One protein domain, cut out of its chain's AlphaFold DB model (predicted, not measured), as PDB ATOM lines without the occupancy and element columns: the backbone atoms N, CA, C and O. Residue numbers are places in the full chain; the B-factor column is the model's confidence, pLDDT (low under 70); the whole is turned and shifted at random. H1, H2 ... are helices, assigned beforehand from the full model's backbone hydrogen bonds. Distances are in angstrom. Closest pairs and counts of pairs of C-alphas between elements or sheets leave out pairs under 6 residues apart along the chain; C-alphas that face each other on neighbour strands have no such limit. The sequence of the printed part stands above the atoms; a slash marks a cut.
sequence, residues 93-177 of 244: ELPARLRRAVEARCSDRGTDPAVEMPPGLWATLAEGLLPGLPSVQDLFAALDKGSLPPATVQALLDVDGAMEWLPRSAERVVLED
ATOM      1  N   GLU A  93     -86.083  52.824  52.412       90.19
ATOM      2  CA  GLU A  93     -85.242  52.385  51.305       90.19
ATOM      3  C   GLU A  93     -83.751  52.520  51.642       90.19
ATOM      4  O   GLU A  93     -82.938  51.729  51.171       90.19
ATOM      5  N   LEU A  94     -83.377  53.477  52.500       91.44
ATOM      6  CA  LEU A  94     -81.985  53.721  52.885       91.44
ATOM      7  C   LEU A  94     -81.325  52.484  53.534       91.44
ATOM      8  O   LEU A  94     -80.326  51.999  52.994       91.44
ATOM      9  N   PRO A  95     -81.855  51.912  54.635       92.31
ATOM     10  CA  PRO A  95     -81.315  50.683  55.208       92.31
ATOM     11  C   PRO A  95     -81.570  49.461  54.316       92.31
ATOM     12  O   PRO A  95     -80.719  48.574  54.251       92.31
ATOM     13  N   ALA A  96     -82.685  49.412  53.573       92.56
ATOM     14  CA  ALA A  96     -82.997  48.290  52.685       92.56
ATOM     15  C   ALA A  96     -82.009  48.148  51.512       92.56
ATOM     16  O   ALA A  96     -81.709  47.030  51.082       92.56
ATOM     17  N   ARG A  97     -81.477  49.255  50.980       95.06
ATOM     18  CA  ARG A  97     -80.389  49.248  49.983       95.06
ATOM     19  C   ARG A  97     -79.149  48.548  50.515       95.06
ATOM     20  O   ARG A  97     -78.662  47.611  49.884       95.06
ATOM     21  N   LEU A  98     -78.682  48.962  51.692       95.56
ATOM     22  CA  LEU A  98     -77.496  48.373  52.305       95.56
ATOM     23  C   LEU A  98     -77.712  46.908  52.652       95.56
ATOM     24  O   LEU A  98     -76.880  46.070  52.317       95.56
ATOM     25  N   ARG A  99     -78.861  46.591  53.249       95.75
ATOM     26  CA  ARG A  99     -79.248  45.218  53.561       95.75
ATOM     27  C   ARG A  99     -79.174  44.317  52.324       95.75
ATOM     28  O   ARG A  99     -78.496  43.299  52.373       95.75
ATOM     29  N   ARG A 100     -79.803  44.708  51.209       95.88
ATOM     30  CA  ARG A 100     -79.773  43.924  49.959       95.88
ATOM     31  C   ARG A 100     -78.363  43.766  49.399       95.88
ATOM     32  O   ARG A 100     -78.034  42.707  48.876       95.88
ATOM     33  N   ALA A 101     -77.527  44.799  49.498       95.88
ATOM     34  CA  ALA A 101     -76.139  44.726  49.052       95.88
ATOM     35  C   ALA A 101     -75.318  43.731  49.894       95.88
ATOM     36  O   ALA A 101     -74.545  42.950  49.337       95.88
ATOM     37  N   VAL A 102     -75.524  43.721  51.215       95.38
ATOM     38  CA  VAL A 102     -74.917  42.749  52.138       95.38
ATOM     39  C   VAL A 102     -75.410  41.333  51.832       95.38
ATOM     40  O   VAL A 102     -74.595  40.427  51.673       95.38
ATOM     41  N   GLU A 103     -76.725  41.138  51.688       96.00
ATOM     42  CA  GLU A 103     -77.328  39.841  51.342       96.00
ATOM     43  C   GLU A 103     -76.767  39.300  50.024       96.00
ATOM     44  O   GLU A 103     -76.373  38.139  49.960       96.00
ATOM     45  N   ALA A 104     -76.668  40.144  48.994       95.19
ATOM     46  CA  ALA A 104     -76.087  39.765  47.710       95.19
ATOM     47  C   ALA A 104     -74.622  39.331  47.860       95.19
ATOM     48  O   ALA A 104     -74.240  38.265  47.381       95.19
ATOM     49  N   ARG A 105     -73.810  40.105  48.592       92.06
ATOM     50  CA  ARG A 105     -72.393  39.787  48.813       92.06
ATOM     51  C   ARG A 105     -72.197  38.485  49.591       92.06
ATOM     52  O   ARG A 105     -71.297  37.715  49.263       92.06
ATOM     53  N   CYS A 106     -73.021  38.238  50.604       92.19
ATOM     54  CA  CYS A 106     -72.974  37.000  51.381       92.19
ATOM     55  C   CYS A 106     -73.461  35.808  50.548       92.19
ATOM     56  O   CYS A 106     -72.831  34.753  50.559       92.19
ATOM     57  N   SER A 107     -74.507  35.996  49.737       94.56
ATOM     58  CA  SER A 107     -74.975  34.991  48.778       94.56
ATOM     59  C   SER A 107     -73.882  34.606  47.778       94.56
ATOM     60  O   SER A 107     -73.687  33.418  47.529       94.56
ATOM     61  N   ASP A 108     -73.130  35.575  47.247       89.69
ATOM     62  CA  ASP A 108     -72.012  35.325  46.323       89.69
ATOM     63  C   ASP A 108     -70.875  34.518  46.977       89.69
ATOM     64  O   ASP A 108     -70.165  33.771  46.304       89.69
ATOM     65  N   ARG A 109     -70.696  34.662  48.295       86.44
ATOM     66  CA  ARG A 109     -69.675  33.961  49.092       86.44
ATOM     67  C   ARG A 109     -70.178  32.649  49.706       86.44
ATOM     68  O   ARG A 109     -69.368  31.890  50.231       86.44
ATOM     69  N   GLY A 110     -71.483  32.376  49.647       91.19
ATOM     70  CA  GLY A 110     -72.111  31.237  50.319       91.19
ATOM     71  C   GLY A 110     -72.108  31.344  51.848       91.19
ATOM     72  O   GLY A 110     -72.036  30.321  52.525       91.19
ATOM     73  N   THR A 111     -72.149  32.562  52.392       91.69
ATOM     74  CA  THR A 111     -72.088  32.838  53.836       91.69
ATOM     75  C   THR A 111     -73.380  33.479  54.351       91.69
ATOM     76  O   THR A 111     -74.203  33.966  53.574       91.69
ATOM     77  N   ASP A 112     -73.595  33.444  55.669       91.19
ATOM     78  CA  ASP A 112     -74.741  34.087  56.327       91.19
ATOM     79  C   ASP A 112     -74.366  35.524  56.751       91.19
ATOM     80  O   ASP A 112     -73.393  35.690  57.499       91.19
ATOM     81  N   PRO A 113     -75.127  36.562  56.341       91.50
ATOM     82  CA  PRO A 113     -74.940  37.934  56.816       91.50
ATOM     83  C   PRO A 113     -74.854  38.078  58.340       91.50
ATOM     84  O   PRO A 113     -74.094  38.908  58.837       91.50
ATOM     85  N   ALA A 114     -75.608  37.270  59.094       90.88
ATOM     86  CA  ALA A 114     -75.614  37.315  60.555       90.88
ATOM     87  C   ALA A 114     -74.288  36.846  61.179       90.88
ATOM     88  O   ALA A 114     -74.003  37.187  62.326       90.88
ATOM     89  N   VAL A 115     -73.504  36.057  60.436       89.38
ATOM     90  CA  VAL A 115     -72.208  35.512  60.863       89.38
ATOM     91  C   VAL A 115     -71.057  36.414  60.424       89.38
ATOM     92  O   VAL A 115     -70.104  36.591  61.177       89.38
ATOM     93  N   GLU A 116     -71.134  36.985  59.220       85.81
ATOM     94  CA  GLU A 116     -70.075  37.843  58.666       85.81
ATOM     95  C   GLU A 116     -70.035  39.229  59.314       85.81
ATOM     96  O   GLU A 116     -68.969  39.837  59.414       85.81
ATOM     97  N   MET A 117     -71.183  39.759  59.738       86.19
ATOM     98  CA  MET A 117     -71.235  41.111  60.282       86.19
ATOM     99  C   MET A 117     -70.954  41.179  61.789       86.19
ATOM    100  O   MET A 117     -71.304  40.262  62.535       86.19
ATOM    101  N   PRO A 118     -70.413  42.314  62.275       83.62
ATOM    102  CA  PRO A 118     -70.268  42.567  63.701       83.62
ATOM    103  C   PRO A 118     -71.585  42.398  64.486       83.62
ATOM    104  O   PRO A 118     -72.666  42.718  63.967       83.62
ATOM    105  N   PRO A 119     -71.513  41.951  65.756       84.12
ATOM    106  CA  PRO A 119     -72.693  41.692  66.574       84.12
ATOM    107  C   PRO A 119     -73.662  42.880  66.624       84.12
ATOM    108  O   PRO A 119     -73.268  44.017  66.871       84.12
ATOM    109  N   GLY A 120     -74.951  42.611  66.404       85.31
ATOM    110  CA  GLY A 120     -76.022  43.611  66.477       85.31
ATOM    111  C   GLY A 120     -76.208  44.476  65.223       85.31
ATOM    112  O   GLY A 120     -77.305  45.000  65.019       85.31
ATOM    113  N   LEU A 121     -75.215  44.569  64.330       89.81
ATOM    114  CA  LEU A 121     -75.355  45.346  63.090       89.81
ATOM    115  C   LEU A 121     -76.378  44.723  62.139       89.81
ATOM    116  O   LEU A 121     -77.196  45.434  61.555       89.81
ATOM    117  N   TRP A 122     -76.383  43.391  62.027       93.38
ATOM    118  CA  TRP A 122     -77.335  42.693  61.160       93.38
ATOM    119  C   TRP A 122     -78.765  42.817  61.661       93.38
ATOM    120  O   TRP A 122     -79.660  43.123  60.882       93.38
ATOM    121  N   ALA A 123     -78.965  42.652  62.971       92.19
ATOM    122  CA  ALA A 123     -80.268  42.834  63.599       92.19
ATOM    123  C   ALA A 123     -80.811  44.250  63.346       92.19
ATOM    124  O   ALA A 123     -81.953  44.397  62.924       92.19
ATOM    125  N   THR A 124     -79.960  45.273  63.475       91.31
ATOM    126  CA  THR A 124     -80.335  46.671  63.204       91.31
ATOM    127  C   THR A 124     -80.811  46.869  61.758       91.31
ATOM    128  O   THR A 124     -81.869  47.454  61.523       91.31
ATOM    129  N   LEU A 125     -80.079  46.335  60.771       91.62
ATOM    130  CA  LEU A 125     -80.493  46.402  59.362       91.62
ATOM    131  C   LEU A 125     -81.759  45.583  59.083       91.62
ATOM    132  O   LEU A 125     -82.599  45.992  58.278       91.62
ATOM    133  N   ALA A 126     -81.912  44.431  59.735       90.62
ATOM    134  CA  ALA A 126     -83.089  43.580  59.602       90.62
ATOM    135  C   ALA A 126     -84.358  44.261  60.140       90.62
ATOM    136  O   ALA A 126     -85.429  44.085  59.558       90.62
ATOM    137  N   GLU A 127     -84.219  45.087  61.178       90.00
ATOM    138  CA  GLU A 127     -85.270  45.949  61.735       90.00
ATOM    139  C   GLU A 127     -85.567  47.188  60.871       90.00
ATOM    140  O   GLU A 127     -86.478  47.955  61.177       90.00
ATOM    141  N   GLY A 128     -84.841  47.384  59.764       88.38
ATOM    142  CA  GLY A 128     -85.033  48.527  58.874       88.38
ATOM    143  C   GLY A 128     -84.466  49.825  59.444       88.38
ATOM    144  O   GLY A 128     -84.967  50.903  59.127       88.38
ATOM    145  N   LEU A 129     -83.428  49.733  60.277       90.00
ATOM    146  CA  LEU A 129     -82.717  50.875  60.837       90.00
ATOM    147  C   LEU A 129     -81.301  50.955  60.271       90.00
ATOM    148  O   LEU A 129     -80.694  49.953  59.898       90.00
ATOM    149  N   LEU A 130     -80.763  52.172  60.216       90.88
ATOM    150  CA  LEU A 130     -79.352  52.362  59.912       90.88
ATOM    151  C   LEU A 130     -78.510  52.154  61.180       90.88
ATOM    152  O   LEU A 130     -78.891  52.632  62.251       90.88
ATOM    153  N   PRO A 131     -77.347  51.489  61.079       87.75
ATOM    154  CA  PRO A 131     -76.453  51.298  62.210       87.75
ATOM    155  C   PRO A 131     -76.115  52.592  62.962       87.75
ATOM    156  O   PRO A 131     -75.834  53.628  62.360       87.75
ATOM    157  N   GLY A 132     -76.139  52.552  64.294       83.88
ATOM    158  CA  GLY A 132     -75.827  53.720  65.130       83.88
ATOM    159  C   GLY A 132     -76.882  54.837  65.118       83.88
ATOM    160  O   GLY A 132     -76.649  55.876  65.733       83.88
ATOM    161  N   LEU A 133     -78.034  54.633  64.462       87.25
ATOM    162  CA  LEU A 133     -79.194  55.527  64.506       87.25
ATOM    163  C   LEU A 133     -80.378  54.805  65.166       87.25
ATOM    164  O   LEU A 133     -81.024  53.983  64.518       87.25
ATOM    165  N   PRO A 134     -80.687  55.100  66.442       79.50
ATOM    166  CA  PRO A 134     -81.710  54.368  67.184       79.50
ATOM    167  C   PRO A 134     -83.142  54.767  66.797       79.50
ATOM    168  O   PRO A 134     -84.091  54.122  67.239       79.50
ATOM    169  N   SER A 135     -83.329  55.828  66.004       84.00
ATOM    170  CA  SER A 135     -84.650  56.272  65.569       84.00
ATOM    171  C   SER A 135     -84.654  56.912  64.179       84.00
ATOM    172  O   SER A 135     -83.655  57.445  63.690       84.00
ATOM    173  N   VAL A 136     -85.839  56.924  63.565       81.00
ATOM    174  CA  VAL A 136     -86.116  57.644  62.313       81.00
ATOM    175  C   VAL A 136     -85.945  59.161  62.488       81.00
ATOM    176  O   VAL A 136     -85.521  59.842  61.555       81.00
ATOM    177  N   GLN A 137     -86.217  59.714  63.680       83.50
ATOM    178  CA  GLN A 137     -85.998  61.142  63.935       83.50
ATOM    179  C   GLN A 137     -84.509  61.512  63.908       83.50
ATOM    180  O   GLN A 137     -84.150  62.554  63.358       83.50
ATOM    181  N   ASP A 138     -83.640  60.655  64.446       85.31
ATOM    182  CA  ASP A 138     -82.190  60.882  64.417       85.31
ATOM    183  C   ASP A 138     -81.648  60.842  62.985       85.31
ATOM    184  O   ASP A 138     -80.783  61.642  62.619       85.31
ATOM    185  N   LEU A 139     -82.213  59.964  62.148       84.81
ATOM    186  CA  LEU A 139     -81.908  59.900  60.721       84.81
ATOM    187  C   LEU A 139     -82.286  61.203  60.004       84.81
ATOM    188  O   LEU A 139     -81.466  61.758  59.274       84.81
ATOM    189  N   PHE A 140     -83.482  61.740  60.250       82.50
ATOM    190  CA  PHE A 140     -83.874  63.045  59.710       82.50
ATOM    191  C   PHE A 140     -82.922  64.160  60.143       82.50
ATOM    192  O   PHE A 140     -82.466  64.939  59.306       82.50
ATOM    193  N   ALA A 141     -82.580  64.218  61.431       84.19
ATOM    194  CA  ALA A 141     -81.682  65.238  61.962       84.19
ATOM    195  C   ALA A 141     -80.269  65.158  61.360       84.19
ATOM    196  O   ALA A 141     -79.636  66.193  61.147       84.19
ATOM    197  N   ALA A 142     -79.772  63.949  61.093       84.06
ATOM    198  CA  ALA A 142     -78.488  63.719  60.439       84.06
ATOM    199  C   ALA A 142     -78.504  64.158  58.966       84.06
ATOM    200  O   ALA A 142     -77.640  64.923  58.529       84.06
ATOM    201  N   LEU A 143     -79.523  63.734  58.212       82.56
ATOM    202  CA  LEU A 143     -79.657  64.083  56.797       82.56
ATOM    203  C   LEU A 143     -79.859  65.594  56.600       82.56
ATOM    204  O   LEU A 143     -79.244  66.174  55.710       82.56
ATOM    205  N   ASP A 144     -80.629  66.258  57.468       80.12
ATOM    206  CA  ASP A 144     -80.804  67.718  57.444       80.12
ATOM    207  C   ASP A 144     -79.496  68.485  57.692       80.12
ATOM    208  O   ASP A 144     -79.286  69.570  57.149       80.12
ATOM    209  N   LYS A 145     -78.603  67.935  58.523       81.00
ATOM    210  CA  LYS A 145     -77.266  68.498  58.774       81.00
ATOM    211  C   LYS A 145     -76.273  68.174  57.655       81.00
ATOM    212  O   LYS A 145     -75.136  68.637  57.718       81.00
ATOM    213  N   GLY A 146     -76.664  67.358  56.676       78.19
ATOM    214  CA  GLY A 146     -75.789  66.882  55.608       78.19
ATOM    215  C   GLY A 146     -74.655  65.973  56.093       78.19
ATOM    216  O   GLY A 146     -73.651  65.838  55.400       78.19
ATOM    217  N   SER A 147     -74.765  65.386  57.291       79.94
ATOM    218  CA  SER A 147     -73.738  64.493  57.841       79.94
ATOM    219  C   SER A 147     -74.329  63.437  58.771       79.94
ATOM    220  O   SER A 147     -75.152  63.729  59.640       79.94
ATOM    221  N   LEU A 148     -73.877  62.192  58.596       83.81
ATOM    222  CA  LEU A 148     -74.212  61.089  59.491       83.81
ATOM    223  C   LEU A 148     -73.444  61.219  60.820       83.81
ATOM    224  O   LEU A 148     -72.313  61.717  60.825       83.81
ATOM    225  N   PRO A 149     -74.011  60.765  61.955       84.44
ATOM    226  CA  PRO A 149     -73.300  60.769  63.227       84.44
ATOM    227  C   PRO A 149     -72.031  59.904  63.171       84.44
ATOM    228  O   PRO A 149     -72.034  58.875  62.494       84.44
ATOM    229  N   PRO A 150     -70.976  60.235  63.940       81.31
ATOM    230  CA  PRO A 150     -69.733  59.460  63.943       81.31
ATOM    231  C   PRO A 150     -69.922  57.963  64.220       81.31
ATOM    232  O   PRO A 150     -69.269  57.139  63.591       81.31
ATOM    233  N   ALA A 151     -70.851  57.600  65.111       80.38
ATOM    234  CA  ALA A 151     -71.156  56.201  65.419       80.38
ATOM    235  C   ALA A 151     -71.737  55.441  64.213       80.38
ATOM    236  O   ALA A 151     -71.380  54.293  63.974       80.38
ATOM    237  N   THR A 152     -72.590  56.096  63.423       86.38
ATOM    238  CA  THR A 152     -73.136  55.539  62.179       86.38
ATOM    239  C   THR A 152     -72.064  55.392  61.119       86.38
ATOM    240  O   THR A 152     -71.992  54.358  60.469       86.38
ATOM    241  N   VAL A 153     -71.203  56.402  60.967       82.44
ATOM    242  CA  VAL A 153     -70.077  56.337  60.027       82.44
ATOM    243  C   VAL A 153     -69.158  55.170  60.381       82.44
ATOM    244  O   VAL A 153     -68.817  54.388  59.499       82.44
ATOM    245  N   GLN A 154     -68.813  55.005  61.661       81.25
ATOM    246  CA  GLN A 154     -67.982  53.889  62.106       81.25
ATOM    247  C   GLN A 154     -68.645  52.541  61.814       81.25
ATOM    248  O   GLN A 154     -68.023  51.678  61.210       81.25
ATOM    249  N   ALA A 155     -69.924  52.382  62.148       84.06
ATOM    250  CA  ALA A 155     -70.628  51.134  61.887       84.06
ATOM    251  C   ALA A 155     -70.737  50.804  60.384       84.06
ATOM    252  O   ALA A 155     -70.672  49.639  60.005       84.06
ATOM    253  N   LEU A 156     -70.867  51.809  59.509       87.31
ATOM    254  CA  LEU A 156     -70.830  51.609  58.055       87.31
ATOM    255  C   LEU A 156     -69.436  51.186  57.561       87.31
ATOM    256  O   LEU A 156     -69.348  50.352  56.662       87.31
ATOM    257  N   LEU A 157     -68.358  51.703  58.160       81.19
ATOM    258  CA  LEU A 157     -66.994  51.235  57.885       81.19
ATOM    259  C   LEU A 157     -66.781  49.793  58.357       81.19
ATOM    260  O   LEU A 157     -66.107  49.021  57.678       81.19
ATOM    261  N   ASP A 158     -67.383  49.411  59.482       81.56
ATOM    262  CA  ASP A 158     -67.326  48.033  59.966       81.56
ATOM    263  C   ASP A 158     -68.068  47.079  59.005       81.56
ATOM    264  O   ASP A 158     -67.596  45.970  58.747       81.56
ATOM    265  N   VAL A 159     -69.184  47.524  58.404       86.69
ATOM    266  CA  VAL A 159     -69.872  46.795  57.319       86.69
ATOM    267  C   VAL A 159     -68.980  46.666  56.081       86.69
ATOM    268  O   VAL A 159     -68.887  45.574  55.522       86.69
ATOM    269  N   ASP A 160     -68.294  47.736  55.665       83.06
ATOM    270  CA  ASP A 160     -67.346  47.676  54.542       83.06
ATOM    271  C   ASP A 160     -66.236  46.647  54.799       83.06
ATOM    272  O   ASP A 160     -65.922  45.842  53.919       83.06
ATOM    273  N   GLY A 161     -65.687  46.630  56.017       80.25
ATOM    274  CA  GLY A 161     -64.688  45.652  56.444       80.25
ATOM    275  C   GLY A 161     -65.201  44.215  56.359       80.25
ATOM    276  O   GLY A 161     -64.555  43.374  55.734       80.25
ATOM    277  N   ALA A 162     -66.386  43.944  56.913       80.50
ATOM    278  CA  ALA A 162     -67.012  42.619  56.877       80.50
ATOM    279  C   ALA A 162     -67.297  42.133  55.443       80.50
ATOM    280  O   ALA A 162     -67.110  40.961  55.108       80.50
ATOM    281  N   MET A 163     -67.735  43.039  54.568       85.88
ATOM    282  CA  MET A 163     -68.104  42.710  53.187       85.88
ATOM    283  C   MET A 163     -66.923  42.688  52.208       85.88
ATOM    284  O   MET A 163     -67.102  42.313  51.040       85.88
ATOM    285  N   GLU A 164     -65.724  43.041  52.677       81.38
ATOM    286  CA  GLU A 164     -64.532  43.290  51.860       81.38
ATOM    287  C   GLU A 164     -64.775  44.342  50.762       81.38
ATOM    288  O   GLU A 164     -64.394  44.171  49.597       81.38
ATOM    289  N   TRP A 165     -65.447  45.431  51.120       83.19
ATOM    290  CA  TRP A 165     -65.641  46.591  50.256       83.19
ATOM    291  C   TRP A 165     -64.615  47.687  50.553       83.19
ATOM    292  O   TRP A 165     -64.016  47.738  51.627       83.19
ATOM    293  N   LEU A 166     -64.399  48.588  49.590       80.06
ATOM    294  CA  LEU A 166     -63.614  49.796  49.840       80.06
ATOM    295  C   LEU A 166     -64.292  50.653  50.919       80.06
ATOM    296  O   LEU A 166     -65.523  50.762  50.896       80.06
ATOM    297  N   PRO A 167     -63.522  51.331  51.790       82.31
ATOM    298  CA  PRO A 167     -64.082  52.233  52.787       82.31
ATOM    299  C   PRO A 167     -65.060  53.249  52.187       82.31
ATOM    300  O   PRO A 167     -64.783  53.867  51.155       82.31
ATOM    301  N   ARG A 168     -66.179  53.455  52.885       81.69
ATOM    302  CA  ARG A 168     -67.333  54.290  52.514       81.69
ATOM    303  C   ARG A 168     -68.197  53.732  51.379       81.69
ATOM    304  O   ARG A 168     -69.047  54.457  50.859       81.69
ATOM    305  N   SER A 169     -68.040  52.465  50.995       84.62
ATOM    306  CA  SER A 169     -68.938  51.845  50.010       84.62
ATOM    307  C   SER A 169     -70.350  51.701  50.571       84.62
ATOM    308  O   SER A 169     -71.301  52.087  49.899       84.62
ATOM    309  N   ALA A 170     -70.494  51.242  51.813       88.12
ATOM    310  CA  ALA A 170     -71.770  51.102  52.503       88.12
ATOM    311  C   ALA A 170     -72.509  52.442  52.616       88.12
ATOM    312  O   ALA A 170     -73.704  52.525  52.344       88.12
ATOM    313  N   GLU A 171     -71.795  53.521  52.942       88.62
ATOM    314  CA  GLU A 171     -72.371  54.867  52.983       88.62
ATOM    315  C   GLU A 171     -72.902  55.307  51.614       88.62
ATOM    316  O   GLU A 171     -74.025  55.800  51.515       88.62
ATOM    317  N   ARG A 172     -72.133  55.081  50.543       88.06
ATOM    318  CA  ARG A 172     -72.559  55.412  49.177       88.06
ATOM    319  C   ARG A 172     -73.726  54.549  48.705       88.06
ATOM    320  O   ARG A 172     -74.612  55.055  48.024       88.06
ATOM    321  N   VAL A 173     -73.775  53.274  49.089       92.50
ATOM    322  CA  VAL A 173     -74.935  52.403  48.833       92.50
ATOM    323  C   VAL A 173     -76.191  53.000  49.467       92.50
ATOM    324  O   VAL A 173     -77.218  53.130  48.808       92.50
ATOM    325  N   VAL A 174     -76.115  53.411  50.734       91.19
ATOM    326  CA  VAL A 174     -77.263  53.981  51.451       91.19
ATOM    327  C   VAL A 174     -77.693  55.315  50.836       91.19
ATOM    328  O   VAL A 174     -78.852  55.476  50.441       91.19
ATOM    329  N   LEU A 175     -76.767  56.274  50.760       85.88
ATOM    330  CA  LEU A 175     -77.070  57.669  50.432       85.88
ATOM    331  C   LEU A 175     -77.278  57.897  48.933       85.88
ATOM    332  O   LEU A 175     -78.152  58.669  48.544       85.88
ATOM    333  N   GLU A 176     -76.497  57.216  48.097       86.81
ATOM    334  CA  GLU A 176     -76.439  57.455  46.651       86.81
ATOM    335  C   GLU A 176     -77.045  56.309  45.831       86.81
ATOM    336  O   GLU A 176     -77.130  56.432  44.612       86.81
ATOM    337  N   ASP A 177     -77.464  55.202  46.464       88.12
ATOM    338  CA  ASP A 177     -77.871  53.968  45.762       88.12
ATOM    339  C   ASP A 177     -76.758  53.422  44.845       88.12
ATOM    340  O   ASP A 177     -76.995  52.806  43.803       88.12
TER     341      ASP A 177
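This is residues 93 to 177 of the 244 residues of an uncharacterized protein of Frankia sp. (strain EAN1pec) (UniProt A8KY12). Two long helices, H1 and H5, run the same way side by side, with H6 bridging them on one side and the short H2 and H3 on the other. H4 sits off one end of this group, touching no helix. The printed part has 85 residues with six named helices, H1 to H6 in chain order, and no named strand; the class is all helix. The whole is compact, with a radius of gyration of the C-alphas of 12.0 A, yet elongated, spanning 38 by 23 by 20 A.

H1, residues 93 to 109, begins at C-alpha 93 (-85.242, 52.385, 51.305) and is 24.2 A long. H2 is residues 113 to 116, 5.2 A, and H3 residues 121 to 126, 8.7 A. H4, residues 136 to 144, measures 12.4 A. H5, residues 150 to 163, measures 20.0 A. H6, residues 169 to 176, measures 10.0 A and ends at C-alpha 176 (-76.439, 57.455, 46.651).

H1 touches H2 with residues 102 to 106 alone, closest at the C-alphas of Cys 106 and Pro 113, 5.9 A. With residues 95 to 99 alone it touches H3, closest at C-alphas 95 and 125, 6.0 A; the steep tilt of 68 degrees, opposite ways, is only just short of about perpendicular. H1 and H5 only just touch, with 3 pairs of C-alphas within 8 A, closest Arg 105 and Met 163 at 6.8 A, at a shallow tilt of 25 degrees. H6 touches H1, closest at C-alphas 94 and 174, 4.9 A, and H5, closest at C-alphas 156 and 170, 5.7 A. In H3, H4, H5 and H6 every O i to N i+4 pair is within hydrogen-bond range, in H1 12 of 13; H2 is too short for one.

The farthest C-alphas, of Gly 110 and Lys 145, are 38.6 A apart. The printed part has no cut, no link is long, and no printed residue is under 70 in pLDDT.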